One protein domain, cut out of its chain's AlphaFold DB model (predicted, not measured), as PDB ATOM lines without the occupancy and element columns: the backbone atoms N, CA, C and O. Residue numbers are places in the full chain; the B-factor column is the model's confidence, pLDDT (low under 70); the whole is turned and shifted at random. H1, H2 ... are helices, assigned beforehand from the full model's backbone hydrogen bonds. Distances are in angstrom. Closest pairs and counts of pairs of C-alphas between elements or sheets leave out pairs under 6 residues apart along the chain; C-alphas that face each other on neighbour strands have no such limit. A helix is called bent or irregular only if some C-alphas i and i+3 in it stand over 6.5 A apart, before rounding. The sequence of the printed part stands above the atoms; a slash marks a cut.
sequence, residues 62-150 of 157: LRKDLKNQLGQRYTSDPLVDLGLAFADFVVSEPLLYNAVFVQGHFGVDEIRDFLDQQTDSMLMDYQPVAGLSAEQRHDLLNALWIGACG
ATOM      1  N   LEU A  62      17.303 -43.054  19.535       97.31
ATOM      2  CA  LEU A  62      16.572 -43.875  20.497       97.31
ATOM      3  C   LEU A  62      17.247 -43.901  21.871       97.31
ATOM      4  O   LEU A  62      16.592 -43.685  22.882       97.31
ATOM      5  N   ARG A  63      18.558 -44.157  21.914       96.12
ATOM      6  CA  ARG A  63      19.321 -44.186  23.169       96.12
ATOM      7  C   ARG A  63      19.256 -42.850  23.900       96.12
ATOM      8  O   ARG A  63      19.121 -42.829  25.117       96.12
ATOM      9  N   LYS A  64      19.339 -41.737  23.167       96.19
ATOM     10  CA  LYS A  64      19.185 -40.396  23.738       96.19
ATOM     11  C   LYS A  64      17.786 -40.205  24.326       96.19
ATOM     12  O   LYS A  64      17.682 -39.730  25.452       96.19
ATOM     13  N   ASP A  65      16.749 -40.599  23.597       95.19
ATOM     14  CA  ASP A  65      15.361 -40.451  24.035       95.19
ATOM     15  C   ASP A  65      15.094 -41.309  25.280       95.19
ATOM     16  O   ASP A  65      14.658 -40.782  26.297       95.19
ATOM     17  N   LEU A  66      15.494 -42.586  25.274       93.50
ATOM     18  CA  LEU A  66      15.397 -43.467  26.444       93.50
ATOM     19  C   LEU A  66      16.184 -42.931  27.646       93.50
ATOM     20  O   LEU A  66      15.669 -42.930  28.759       93.50
ATOM     21  N   LYS A  67      17.410 -42.434  27.441       93.31
ATOM     22  CA  LYS A  67      18.208 -41.830  28.519       93.31
ATOM     23  C   LYS A  67      17.518 -40.608  29.121       93.31
ATOM     24  O   LYS A  67      17.551 -40.432  30.334       93.31
ATOM     25  N   ASN A  68      16.924 -39.761  28.285       93.31
ATOM     26  CA  ASN A  68      16.212 -38.578  28.751       93.31
ATOM     27  C   ASN A  68      14.957 -38.964  29.533       93.31
ATOM     28  O   ASN A  68      14.714 -38.387  30.585       93.31
ATOM     29  N   GLN A  69      14.184 -39.935  29.042       91.56
ATOM     30  CA  GLN A  69      12.942 -40.369  29.684       91.56
ATOM     31  C   GLN A  69      13.211 -41.099  31.004       91.56
ATOM     32  O   GLN A  69      12.614 -40.774  32.018       91.56
ATOM     33  N   LEU A  70      14.170 -42.027  31.029       89.50
ATOM     34  CA  LEU A  70      14.465 -42.850  32.209       89.50
ATOM     35  C   LEU A  70      15.444 -42.194  33.194       89.50
ATOM     36  O   LEU A  70      15.641 -42.692  34.296       89.50
ATOM     37  N   GLY A  71      16.076 -41.087  32.802       88.88
ATOM     38  CA  GLY A  71      16.985 -40.311  33.646       88.88
ATOM     39  C   GLY A  71      16.316 -39.191  34.441       88.88
ATOM     40  O   GLY A  71      17.029 -38.404  35.066       88.88
ATOM     41  N   GLN A  72      14.984 -39.083  34.396       90.12
ATOM     42  CA  GLN A  72      14.241 -38.085  35.163       90.12
ATOM     43  C   GLN A  72      14.411 -38.311  36.670       90.12
ATOM     44  O   GLN A  72      14.538 -39.440  37.141       90.12
ATOM     45  N   ARG A  73      14.444 -37.211  37.429       90.88
ATOM     46  CA  ARG A  73      14.623 -37.216  38.885       90.88
ATOM     47  C   ARG A  73      13.408 -36.589  39.549       90.88
ATOM     48  O   ARG A  73      13.052 -35.458  39.223       90.88
ATOM     49  N   TYR A  74      12.801 -37.309  40.484       89.69
ATOM     50  CA  TYR A  74      11.590 -36.892  41.198       89.69
ATOM     51  C   TYR A  74      11.833 -36.796  42.710       89.69
ATOM     52  O   TYR A  74      11.145 -36.058  43.415       89.69
ATOM     53  N   THR A  75      12.823 -37.530  43.212       91.44
ATOM     54  CA  THR A  75      13.159 -37.712  44.621       91.44
ATOM     55  C   THR A  75      14.683 -37.676  44.810       91.44
ATOM     56  O   THR A  75      15.440 -37.348  43.900       91.44
ATOM     57  N   SER A  76      15.157 -37.978  46.022       88.00
ATOM     58  CA  SER A  76      16.584 -38.181  46.299       88.00
ATOM     59  C   SER A  76      17.034 -39.637  46.131       88.00
ATOM     60  O   SER A  76      18.215 -39.922  46.315       88.00
ATOM     61  N   ASP A  77      16.108 -40.560  45.854       89.12
ATOM     62  CA  ASP A  77      16.400 -41.981  45.710       89.12
ATOM     63  C   ASP A  77      16.406 -42.379  44.219       89.12
ATOM     64  O   ASP A  77      15.356 -42.373  43.570       89.12
ATOM     65  N   PRO A  78      17.569 -42.741  43.649       87.69
ATOM     66  CA  PRO A  78      17.691 -43.053  42.232       87.69
ATOM     67  C   PRO A  78      16.927 -44.310  41.797       87.69
ATOM     68  O   PRO A  78      16.584 -44.392  40.618       87.69
ATOM     69  N   LEU A  79      16.651 -45.270  42.692       84.81
ATOM     70  CA  LEU A  79      15.833 -46.443  42.361       84.81
ATOM     71  C   LEU A  79      14.353 -46.077  42.284       84.81
ATOM     72  O   LEU A  79      13.661 -46.504  41.358       84.81
ATOM     73  N   VAL A  80      13.876 -45.268  43.233       87.69
ATOM     74  CA  VAL A  80      12.500 -44.751  43.204       87.69
ATOM     75  C   VAL A  80      12.295 -43.896  41.957       87.69
ATOM     76  O   VAL A  80      11.308 -44.075  41.245       87.69
ATOM     77  N   ASP A  81      13.256 -43.026  41.649       90.56
ATOM     78  CA  ASP A  81      13.220 -42.178  40.459       90.56
ATOM     79  C   ASP A  81      13.177 -42.979  39.167       90.56
ATOM     80  O   ASP A  81      12.389 -42.645  38.290       90.56
ATOM     81  N   LEU A  82      13.966 -44.051  39.053       87.88
ATOM     82  CA  LEU A  82      13.938 -44.915  37.877       87.88
ATOM     83  C   LEU A  82      12.554 -45.543  37.671       87.88
ATOM     84  O   LEU A  82      12.047 -45.567  36.550       87.88
ATOM     85  N   GLY A  83      11.921 -46.019  38.749       86.06
ATOM     86  CA  GLY A  83      10.566 -46.571  38.693       86.06
ATOM     87  C   GLY A  83       9.520 -45.532  38.277       86.06
ATOM     88  O   GLY A  83       8.675 -45.816  37.429       86.06
ATOM     89  N   LEU A  84       9.595 -44.317  38.831       89.94
ATOM     90  CA  LEU A  84       8.695 -43.214  38.480       89.94
ATOM     91  C   LEU A  84       8.908 -42.730  37.043       89.94
ATOM     92  O   LEU A  84       7.935 -42.572  36.313       89.94
ATOM     93  N   ALA A  85      10.161 -42.561  36.622       91.50
ATOM     94  CA  ALA A  85      10.536 -42.174  35.265       91.50
ATOM     95  C   ALA A  85      10.042 -43.195  34.238       91.50
ATOM     96  O   ALA A  85       9.536 -42.838  33.177       91.50
ATOM     97  N   PHE A  86      10.136 -44.485  34.569       89.25
ATOM     98  CA  PHE A  86       9.589 -45.537  33.727       89.25
ATOM     99  C   PHE A  86       8.059 -45.478  33.653       89.25
ATOM    100  O   PHE A  86       7.495 -45.568  32.564       89.25
ATOM    101  N   ALA A  87       7.373 -45.313  34.788       88.56
ATOM    102  CA  ALA A  87       5.917 -45.191  34.812       88.56
ATOM    103  C   ALA A  87       5.430 -43.977  34.002       88.56
ATOM    104  O   ALA A  87       4.462 -44.095  33.250       88.56
ATOM    105  N   ASP A  88       6.126 -42.843  34.109       91.81
ATOM    106  CA  ASP A  88       5.860 -41.639  33.320       91.81
ATOM    107  C   ASP A  88       6.072 -41.910  31.826       91.81
ATOM    108  O   ASP A  88       5.169 -41.674  31.029       91.81
ATOM    109  N   PHE A  89       7.190 -42.545  31.454       91.69
ATOM    110  CA  PHE A  89       7.495 -42.922  30.072       91.69
ATOM    111  C   PHE A  89       6.404 -43.787  29.419       91.69
ATOM    112  O   PHE A  89       6.033 -43.553  28.266       91.69
ATOM    113  N   VAL A  90       5.860 -44.771  30.144       89.75
ATOM    114  CA  VAL A  90       4.766 -45.628  29.645       89.75
ATOM    115  C   VAL A  90       3.527 -44.799  29.292       89.75
ATOM    116  O   VAL A  90       2.837 -45.103  28.317       89.75
ATOM    117  N   VAL A  91       3.241 -43.760  30.079       90.50
ATOM    118  CA  VAL A  91       2.065 -42.898  29.906       90.50
ATOM    119  C   VAL A  91       2.310 -41.816  28.854       90.50
ATOM    120  O   VAL A  91       1.424 -41.549  28.040       90.50
ATOM    121  N   SER A  92       3.487 -41.192  28.859       93.81
ATOM    122  CA  SER A  92       3.811 -40.050  28.006       93.81
ATOM    123  C   SER A  92       4.159 -40.455  26.575       93.81
ATOM    124  O   SER A  92       3.832 -39.728  25.641       93.81
ATOM    125  N   GLU A  93       4.794 -41.616  26.387       94.12
ATOM    126  CA  GLU A  93       5.327 -42.077  25.098       94.12
ATOM    127  C   GLU A  93       4.865 -43.513  24.753       94.12
ATOM    128  O   GLU A  93       5.684 -44.394  24.463       94.12
ATOM    129  N   PRO A  94       3.545 -43.796  24.727       92.69
ATOM    130  CA  PRO A  94       3.020 -45.161  24.620       92.69
ATOM    131  C   PRO A  94       3.401 -45.866  23.310       92.69
ATOM    132  O   PRO A  94       3.586 -47.085  23.287       92.69
ATOM    133  N   LEU A  95       3.550 -45.115  22.210       94.19
ATOM    134  CA  LEU A  95       3.981 -45.663  20.920       94.19
ATOM    135  C   LEU A  95       5.443 -46.113  20.960       94.19
ATOM    136  O   LEU A  95       5.765 -47.200  20.477       94.19
ATOM    137  N   LEU A  96       6.319 -45.302  21.558       94.56
ATOM    138  CA  LEU A  96       7.728 -45.644  21.691       94.56
ATOM    139  C   LEU A  96       7.909 -46.805  22.673       94.56
ATOM    140  O   LEU A  96       8.640 -47.744  22.363       94.56
ATOM    141  N   TYR A  97       7.191 -46.793  23.801       91.62
ATOM    142  CA  TYR A  97       7.144 -47.923  24.729       91.62
ATOM    143  C   TYR A  97       6.750 -49.217  24.005       91.62
ATOM    144  O   TYR A  97       7.456 -50.221  24.105       91.62
ATOM    145  N   ASN A  98       5.668 -49.189  23.218       91.56
ATOM    146  CA  ASN A  98       5.216 -50.368  22.488       91.56
ATOM    147  C   ASN A  98       6.270 -50.852  21.482       91.56
ATOM    148  O   ASN A  98       6.604 -52.035  21.466       91.56
ATOM    149  N   ALA A  99       6.844 -49.942  20.692       93.75
ATOM    150  CA  ALA A  99       7.859 -50.280  19.702       93.75
ATOM    151  C   ALA A  99       9.110 -50.910  20.336       93.75
ATOM    152  O   ALA A  99       9.648 -51.888  19.815       93.75
ATOM    153  N   VAL A 100       9.575 -50.361  21.459       92.00
ATOM    154  CA  VAL A 100      10.805 -50.799  22.125       92.00
ATOM    155  C   VAL A 100      10.577 -52.076  22.932       92.00
ATOM    156  O   VAL A 100      11.292 -53.054  22.722       92.00
ATOM    157  N   PHE A 101       9.584 -52.084  23.823       86.19
ATOM    158  CA  PHE A 101       9.440 -53.106  24.863       86.19
ATOM    159  C   PHE A 101       8.430 -54.198  24.533       86.19
ATOM    160  O   PHE A 101       8.580 -55.322  25.001       86.19
ATOM    161  N   VAL A 102       7.421 -53.913  23.709       87.44
ATOM    162  CA  VAL A 102       6.389 -54.905  23.363       87.44
ATOM    163  C   VAL A 102       6.712 -55.586  22.036       87.44
ATOM    164  O   VAL A 102       6.733 -56.809  21.958       87.44
ATOM    165  N   GLN A 103       6.999 -54.806  20.994       89.88
ATOM    166  CA  GLN A 103       7.249 -55.325  19.645       89.88
ATOM    167  C   GLN A 103       8.722 -55.666  19.386       89.88
ATOM    168  O   GLN A 103       9.038 -56.370  18.426       89.88
ATOM    169  N   GLY A 104       9.644 -55.131  20.193       90.50
ATOM    170  CA  GLY A 104      11.081 -55.344  20.016       90.50
ATOM    171  C   GLY A 104      11.624 -54.801  18.688       90.50
ATOM    172  O   GLY A 104      12.576 -55.355  18.136       90.50
ATOM    173  N   HIS A 105      11.039 -53.724  18.153       94.56
ATOM    174  CA  HIS A 105      11.389 -53.144  16.849       94.56
ATOM    175  C   HIS A 105      12.859 -52.727  16.735       94.56
ATOM    176  O   HIS A 105      13.409 -52.726  15.630       94.56
ATOM    177  N   PHE A 106      13.488 -52.409  17.866       93.12
ATOM    178  CA  PHE A 106      14.870 -51.946  17.952       93.12
ATOM    179  C   PHE A 106      15.867 -53.018  18.417       93.12
ATOM    180  O   PHE A 106      17.034 -52.703  18.607       93.12
ATOM    181  N   GLY A 107      15.431 -54.277  18.541       90.19
ATOM    182  CA  GLY A 107      16.269 -55.388  18.998       90.19
ATOM    183  C   GLY A 107      16.331 -55.475  20.522       90.19
ATOM    184  O   GLY A 107      16.882 -54.602  21.182       90.19
ATOM    185  N   VAL A 108      15.774 -56.550  21.082       85.44
ATOM    186  CA  VAL A 108      15.630 -56.723  22.538       85.44
ATOM    187  C   VAL A 108      16.984 -56.694  23.254       85.44
ATOM    188  O   VAL A 108      17.138 -55.953  24.219       85.44
ATOM    189  N   ASP A 109      17.972 -57.433  22.743       86.38
ATOM    190  CA  ASP A 109      19.293 -57.534  23.375       86.38
ATOM    191  C   ASP A 109      20.054 -56.195  23.327       86.38
ATOM    192  O   ASP A 109      20.572 -55.740  24.339       86.38
ATOM    193  N   GLU A 110      20.031 -55.497  22.182       87.88
ATOM    194  CA  GLU A 110      20.703 -54.196  22.016       87.88
ATOM    195  C   GLU A 110      20.138 -53.115  22.956       87.88
ATOM    196  O   GLU A 110      20.872 -52.226  23.400       87.88
ATOM    197  N   ILE A 111      18.831 -53.166  23.229       88.81
ATOM    198  CA  ILE A 111      18.160 -52.249  24.156       88.81
ATOM    199  C   ILE A 111      18.442 -52.628  25.600       88.81
ATOM    200  O   ILE A 111      18.742 -51.739  26.395       88.81
ATOM    201  N   ARG A 112      18.385 -53.920  25.931       83.81
ATOM    202  CA  ARG A 112      18.699 -54.407  27.273       83.81
ATOM    203  C   ARG A 112      20.115 -54.014  27.679       83.81
ATOM    204  O   ARG A 112      20.273 -53.336  28.686       83.81
ATOM    205  N   ASP A 113      21.109 -54.317  26.845       87.75
ATOM    206  CA  ASP A 113      22.510 -53.973  27.111       87.75
ATOM    207  C   ASP A 113      22.691 -52.469  27.357       87.75
ATOM    208  O   ASP A 113      23.451 -52.046  28.228       87.75
ATOM    209  N   PHE A 114      21.988 -51.636  26.584       89.62
ATOM    210  CA  PHE A 114      22.035 -50.190  26.756       89.62
ATOM    211  C   PHE A 114      21.428 -49.743  28.093       89.62
ATOM    212  O   PHE A 114      22.006 -48.887  28.766       89.62
ATOM    213  N   LEU A 115      20.272 -50.286  28.469       85.75
ATOM    214  CA  LEU A 115      19.566 -49.899  29.688       85.75
ATOM    215  C   LEU A 115      20.253 -50.419  30.949       85.75
ATOM    216  O   LEU A 115      20.320 -49.676  31.927       85.75
ATOM    217  N   ASP A 116      20.840 -51.612  30.898       84.31
ATOM    218  CA  ASP A 116      21.693 -52.141  31.964       84.31
ATOM    219  C   ASP A 116      22.876 -51.187  32.198       84.31
ATOM    220  O   ASP A 116      23.065 -50.693  33.308       84.31
ATOM    221  N   GLN A 117      23.581 -50.784  31.132       86.56
ATOM    222  CA  GLN A 117      24.674 -49.805  31.224       86.56
ATOM    223  C   GLN A 117      24.224 -48.440  31.764       86.56
ATOM    224  O   GLN A 117      24.956 -47.802  32.525       86.56
ATOM    225  N   GLN A 118      23.048 -47.948  31.355       86.00
ATOM    226  CA  GLN A 118      22.527 -46.684  31.886       86.00
ATOM    227  C   GLN A 118      22.188 -46.803  33.370       86.00
ATOM    228  O   GLN A 118      22.530 -45.905  34.136       86.00
ATOM    229  N   THR A 119      21.555 -47.899  33.780       82.56
ATOM    230  CA  THR A 119      21.134 -48.088  35.168       82.56
ATOM    231  C   THR A 119      22.335 -48.297  36.082       82.56
ATOM    232  O   THR A 119      22.420 -47.652  37.125       82.56
ATOM    233  N   ASP A 120      23.330 -49.078  35.655       82.81
ATOM    234  CA  ASP A 120      24.609 -49.208  36.359       82.81
ATOM    235  C   ASP A 120      25.277 -47.842  36.562       82.81
ATOM    236  O   ASP A 120      25.716 -47.510  37.664       82.81
ATOM    237  N   SER A 121      25.294 -47.002  35.520       84.44
ATOM    238  CA  SER A 121      25.834 -45.644  35.627       84.44
ATOM    239  C   SER A 121      25.039 -44.761  36.591       84.44
ATOM    240  O   SER A 121      25.631 -43.881  37.212       84.44
ATOM    241  N   MET A 122      23.721 -44.946  36.715       82.19
ATOM    242  CA  MET A 122      22.885 -44.183  37.652       82.19
ATOM    243  C   MET A 122      23.077 -44.619  39.104       82.19
ATOM    244  O   MET A 122      22.884 -43.808  40.008       82.19
ATOM    245  N   LEU A 123      23.425 -45.886  39.319       82.38
ATOM    246  CA  LEU A 123      23.540 -46.494  40.639       82.38
ATOM    247  C   LEU A 123      24.980 -46.562  41.164       82.38
ATOM    248  O   LEU A 123      25.183 -46.988  42.300       82.38
ATOM    249  N   MET A 124      25.967 -46.119  40.380       80.25
ATOM    250  CA  MET A 124      27.394 -46.214  40.708       80.25
ATOM    251  C   MET A 124      27.749 -45.667  42.102       80.25
ATOM    252  O   MET A 124      28.530 -46.295  42.815       80.25
ATOM    253  N   ASP A 125      27.129 -44.559  42.517       79.62
ATOM    254  CA  ASP A 125      27.373 -43.910  43.816       79.62
ATOM    255  C   ASP A 125      26.255 -44.164  44.852       79.62
ATOM    256  O   ASP A 125      26.250 -43.588  45.945       79.62
ATOM    257  N   TYR A 126      25.281 -45.025  44.535       82.94
ATOM    258  CA  TYR A 126      24.122 -45.267  45.391       82.94
ATOM    259  C   TYR A 126      24.464 -46.281  46.494       82.94
ATOM    260  O   TYR A 126      24.542 -47.491  46.275       82.94
ATOM    261  N   GLN A 127      24.671 -45.772  47.713       81.75
ATOM    262  CA  GLN A 127      25.126 -46.554  48.873       81.75
ATOM    263  C   GLN A 127      24.334 -47.852  49.129       81.75
ATOM    264  O   GLN A 127      24.976 -48.868  49.400       81.75
ATOM    265  N   PRO A 128      22.990 -47.892  48.999       81.56
ATOM    266  CA  PRO A 128      22.230 -49.123  49.220       81.56
ATOM    267  C   PRO A 128      22.573 -50.274  48.266       81.56
ATOM    268  O   PRO A 128      22.339 -51.426  48.624       81.56
ATOM    269  N   VAL A 129      23.165 -50.003  47.094       78.19
ATOM    270  CA  VAL A 129      23.635 -51.057  46.172       78.19
ATOM    271  C   VAL A 129      25.152 -51.262  46.187       78.19
ATOM    272  O   VAL A 129      25.645 -52.200  45.562       78.19
ATOM    273  N   ALA A 130      25.907 -50.440  46.924       75.44
ATOM    274  CA  ALA A 130      27.371 -50.501  46.958       75.44
ATOM    275  C   ALA A 130      27.909 -51.837  47.511       75.44
ATOM    276  O   ALA A 130      28.999 -52.270  47.139       75.44
ATOM    277  N   GLY A 131      27.135 -52.505  48.374       77.00
ATOM    278  CA  GLY A 131      27.469 -53.815  48.942       77.00
ATOM    279  C   GLY A 131      27.032 -55.022  48.105       77.00
ATOM    280  O   GLY A 131      27.326 -56.150  48.494       77.00
ATOM    281  N   LEU A 132      26.326 -54.818  46.987       81.44
ATOM    282  CA  LEU A 132      25.822 -55.915  46.161       81.44
ATOM    283  C   LEU A 132      26.922 -56.490  45.259       81.44
ATOM    284  O   LEU A 132      27.681 -55.748  44.615       81.44
ATOM    285  N   SER A 133      26.966 -57.822  45.158       82.81
ATOM    286  CA  SER A 133      27.769 -58.517  44.147       82.81
ATOM    287  C   SER A 133      27.295 -58.150  42.733       82.81
ATOM    288  O   SER A 133      26.194 -57.630  42.544       82.81
ATOM    289  N   ALA A 134      28.119 -58.415  41.715       75.69
ATOM    290  CA  ALA A 134      27.719 -58.195  40.322       75.69
ATOM    291  C   ALA A 134      26.455 -58.996  39.952       75.69
ATOM    292  O   ALA A 134      25.585 -58.486  39.255       75.69
ATOM    293  N   GLU A 135      26.329 -60.217  40.480       79.06
ATOM    294  CA  GLU A 135      25.152 -61.074  40.303       79.06
ATOM    295  C   GLU A 135      23.909 -60.469  40.968       79.06
ATOM    296  O   GLU A 135      22.883 -60.311  40.321       79.06
ATOM    297  N   GLN A 136      24.019 -60.002  42.215       81.19
ATOM    298  CA  GLN A 136      22.900 -59.365  42.921       81.19
ATOM    299  C   GLN A 136      22.450 -58.057  42.262       81.19
ATOM    300  O   GLN A 136      21.263 -57.736  42.276       81.19
ATOM    301  N   ARG A 137      23.383 -57.289  41.686       76.12
ATOM    302  CA  ARG A 137      23.037 -56.104  40.891       76.12
ATOM    303  C   ARG A 137      22.301 -56.500  39.624       76.12
ATOM    304  O   ARG A 137      21.263 -55.920  39.341       76.12
ATOM    305  N   HIS A 138      22.790 -57.510  38.912       75.94
ATOM    306  CA  HIS A 138      22.111 -58.028  37.731       75.94
ATOM    307  C   HIS A 138      20.691 -58.524  38.055       75.94
ATOM    308  O   HIS A 138      19.745 -58.186  37.348       75.94
ATOM    309  N   ASP A 139      20.512 -59.250  39.160       81.25
ATOM    310  CA  ASP A 139      19.200 -59.716  39.620       81.25
ATOM    311  C   ASP A 139      18.273 -58.562  40.012       81.25
ATOM    312  O   ASP A 139      17.090 -58.583  39.671       81.25
ATOM    313  N   LEU A 140      18.799 -57.530  40.677       78.62
ATOM    314  CA  LEU A 140      18.049 -56.313  40.990       78.62
ATOM    315  C   LEU A 140      17.583 -55.607  39.711       78.62
ATOM    316  O   LEU A 140      16.410 -55.255  39.606       78.62
ATOM    317  N   LEU A 141      18.477 -55.427  38.735       74.75
ATOM    318  CA  LEU A 141      18.150 -54.828  37.440       74.75
ATOM    319  C   LEU A 141      17.079 -55.640  36.710       74.75
ATOM    320  O   LEU A 141      16.100 -55.074  36.232       74.75
ATOM    321  N   ASN A 142      17.197 -56.969  36.707       76.75
ATOM    322  CA  ASN A 142      16.187 -57.856  36.137       76.75
ATOM    323  C   ASN A 142      14.843 -57.750  36.873       76.75
ATOM    324  O   ASN A 142      13.796 -57.726  36.232       76.75
ATOM    325  N   ALA A 143      14.840 -57.673  38.204       77.62
ATOM    326  CA  ALA A 143      13.615 -57.538  38.987       77.62
ATOM    327  C   ALA A 143      12.913 -56.197  38.721       77.62
ATOM    328  O   ALA A 143      11.695 -56.167  38.532       77.62
ATOM    329  N   LEU A 144      13.680 -55.106  38.640       73.25
ATOM    330  CA  LEU A 144      13.179 -53.796  38.221       73.25
ATOM    331  C   LEU A 144      12.620 -53.864  36.801       73.25
ATOM    332  O   LEU A 144      11.529 -53.359  36.557       73.25
ATOM    333  N   TRP A 145      13.309 -54.556  35.891       70.94
ATOM    334  CA  TRP A 145      12.868 -54.767  34.515       70.94
ATOM    335  C   TRP A 145      11.529 -55.496  34.424       70.94
ATOM    336  O   TRP A 145      10.634 -55.068  33.699       70.94
ATOM    337  N   ILE A 146      11.374 -56.579  35.188       73.25
ATOM    338  CA  ILE A 146      10.140 -57.368  35.248       73.25
ATOM    339  C   ILE A 146       9.005 -56.530  35.830       73.25
ATOM    340  O   ILE A 146       7.911 -56.515  35.270       73.25
ATOM    341  N   GLY A 147       9.260 -55.820  36.932       68.44
ATOM    342  CA  GLY A 147       8.266 -54.958  37.570       68.44
ATOM    343  C   GLY A 147       7.829 -53.797  36.677       68.44
ATOM    344  O   GLY A 147       6.648 -53.464  36.639       68.44
ATOM    345  N   ALA A 148       8.766 -53.221  35.926       62.00
ATOM    346  CA  ALA A 148       8.532 -52.108  35.019       62.00
ATOM    347  C   ALA A 148       7.831 -52.551  33.722       62.00
ATOM    348  O   ALA A 148       6.794 -52.011  33.346       62.00
ATOM    349  N   CYS A 149       8.368 -53.559  33.031       63.94
ATOM    350  CA  CYS A 149       7.914 -53.955  31.697       63.94
ATOM    351  C   CYS A 149       6.840 -55.052  31.700       63.94
ATOM    352  O   CYS A 149       6.259 -55.324  30.650       63.94
ATOM    353  N   GLY A 150       6.606 -55.729  32.829       61.25
ATOM    354  CA  GLY A 150       5.715 -56.892  32.914       61.25
ATOM    355  C   GLY A 150       6.220 -58.130  32.159       61.25
ATOM    356  O   GLY A 150       5.470 -59.091  31.993       61.25
TER     357      GLY A 150
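Overview. This is residues 62 to 150 of the 157 residues of the protein "Transcriptional regulator tetR family" of Lactobacillus manihotivorans DSM 13343 = JCM 12514 (UniProt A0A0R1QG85). Three longer helices, H2, H4 and H6, stand in a triangle, with H4 and H6 crossing near their middles and H2 running beside H6 at a small angle. H1 covers the side between H2 and H4, H3 lies across one end of the longest axis, and the short H5 sits at the other end. The class is all helix: 89 residues are printed, with six named helices in the order H1 to H6 along the chain and no named strand. The whole is compact, with a radius of gyration of the C-alphas of 12.8 A and spans of 37 by 27 by 22 A.

Arrangement. Start at H4, residues 108 to 123, and look from Asp 116 to Leu 141 in H6, residues 134 to 149: these closest C-alphas are 7.1 A apart, close but not clearly touching, at a steep tilt of 66 degrees, opposite ways. H2, residues 78 to 92, is the hub, touching three helices. Its residues 83 to 87 touch residues 144 to 148 of H6, closest at the C-alphas of Phe 86 and Ala 148, 6.8 A, at a shallow tilt of 28 degrees, the same way. H2 and H4 only just touch, with 3 pairs of C-alphas within 8 A, and only at their ends; the closest C-alphas are those of Pro 78 and Leu 123, 7.0 A. H1, residues 62 to 70, touches H2, with the C-alphas of Leu 70 and Ala 85 closest at 5.0 A, at a steep tilt of 65 degrees, opposite ways. H3, residues 94 to 102, only just touches residues 108 to 111 of H4, with 3 pairs of C-alphas within 8 A, closest at Phe 101 and Val 108, 7.5 A; their lines are about perpendicular at 74 degrees. H1 and H3 are near each other. H5, residues 127 to 130, touches no helix. Every O i to N i+4 pair is within hydrogen-bond range in H1, H2, H3, H4 and H6; H5 is too short for such a pair.

Along the chain. Find C-alpha 108 at (15.630, -56.723, 22.538); from there H4 runs 22.2 A to C-alpha 123 at (23.540, -46.494, 40.639). H6 covers 22.0 A and ends at C-alpha 149, (7.914, -53.955, 31.697). H2 covers 20.1 A, H1 11.9 A, H3 10.4 A and H5 4.9 A. H3 is neither bent nor irregular, but only just: C-alphas 99 and 102 are 6.1 A apart.

Size, cuts and confidence. The two C-alphas farthest apart are those of Leu 95 and Gly 131, 37.5 A. The printed part has no cut, and no link is long; H1 to H2 is short and the other four are tight. The mean pLDDT of the printed part is 85.5; look for low confidence at residues 147 to 150, which are under 70.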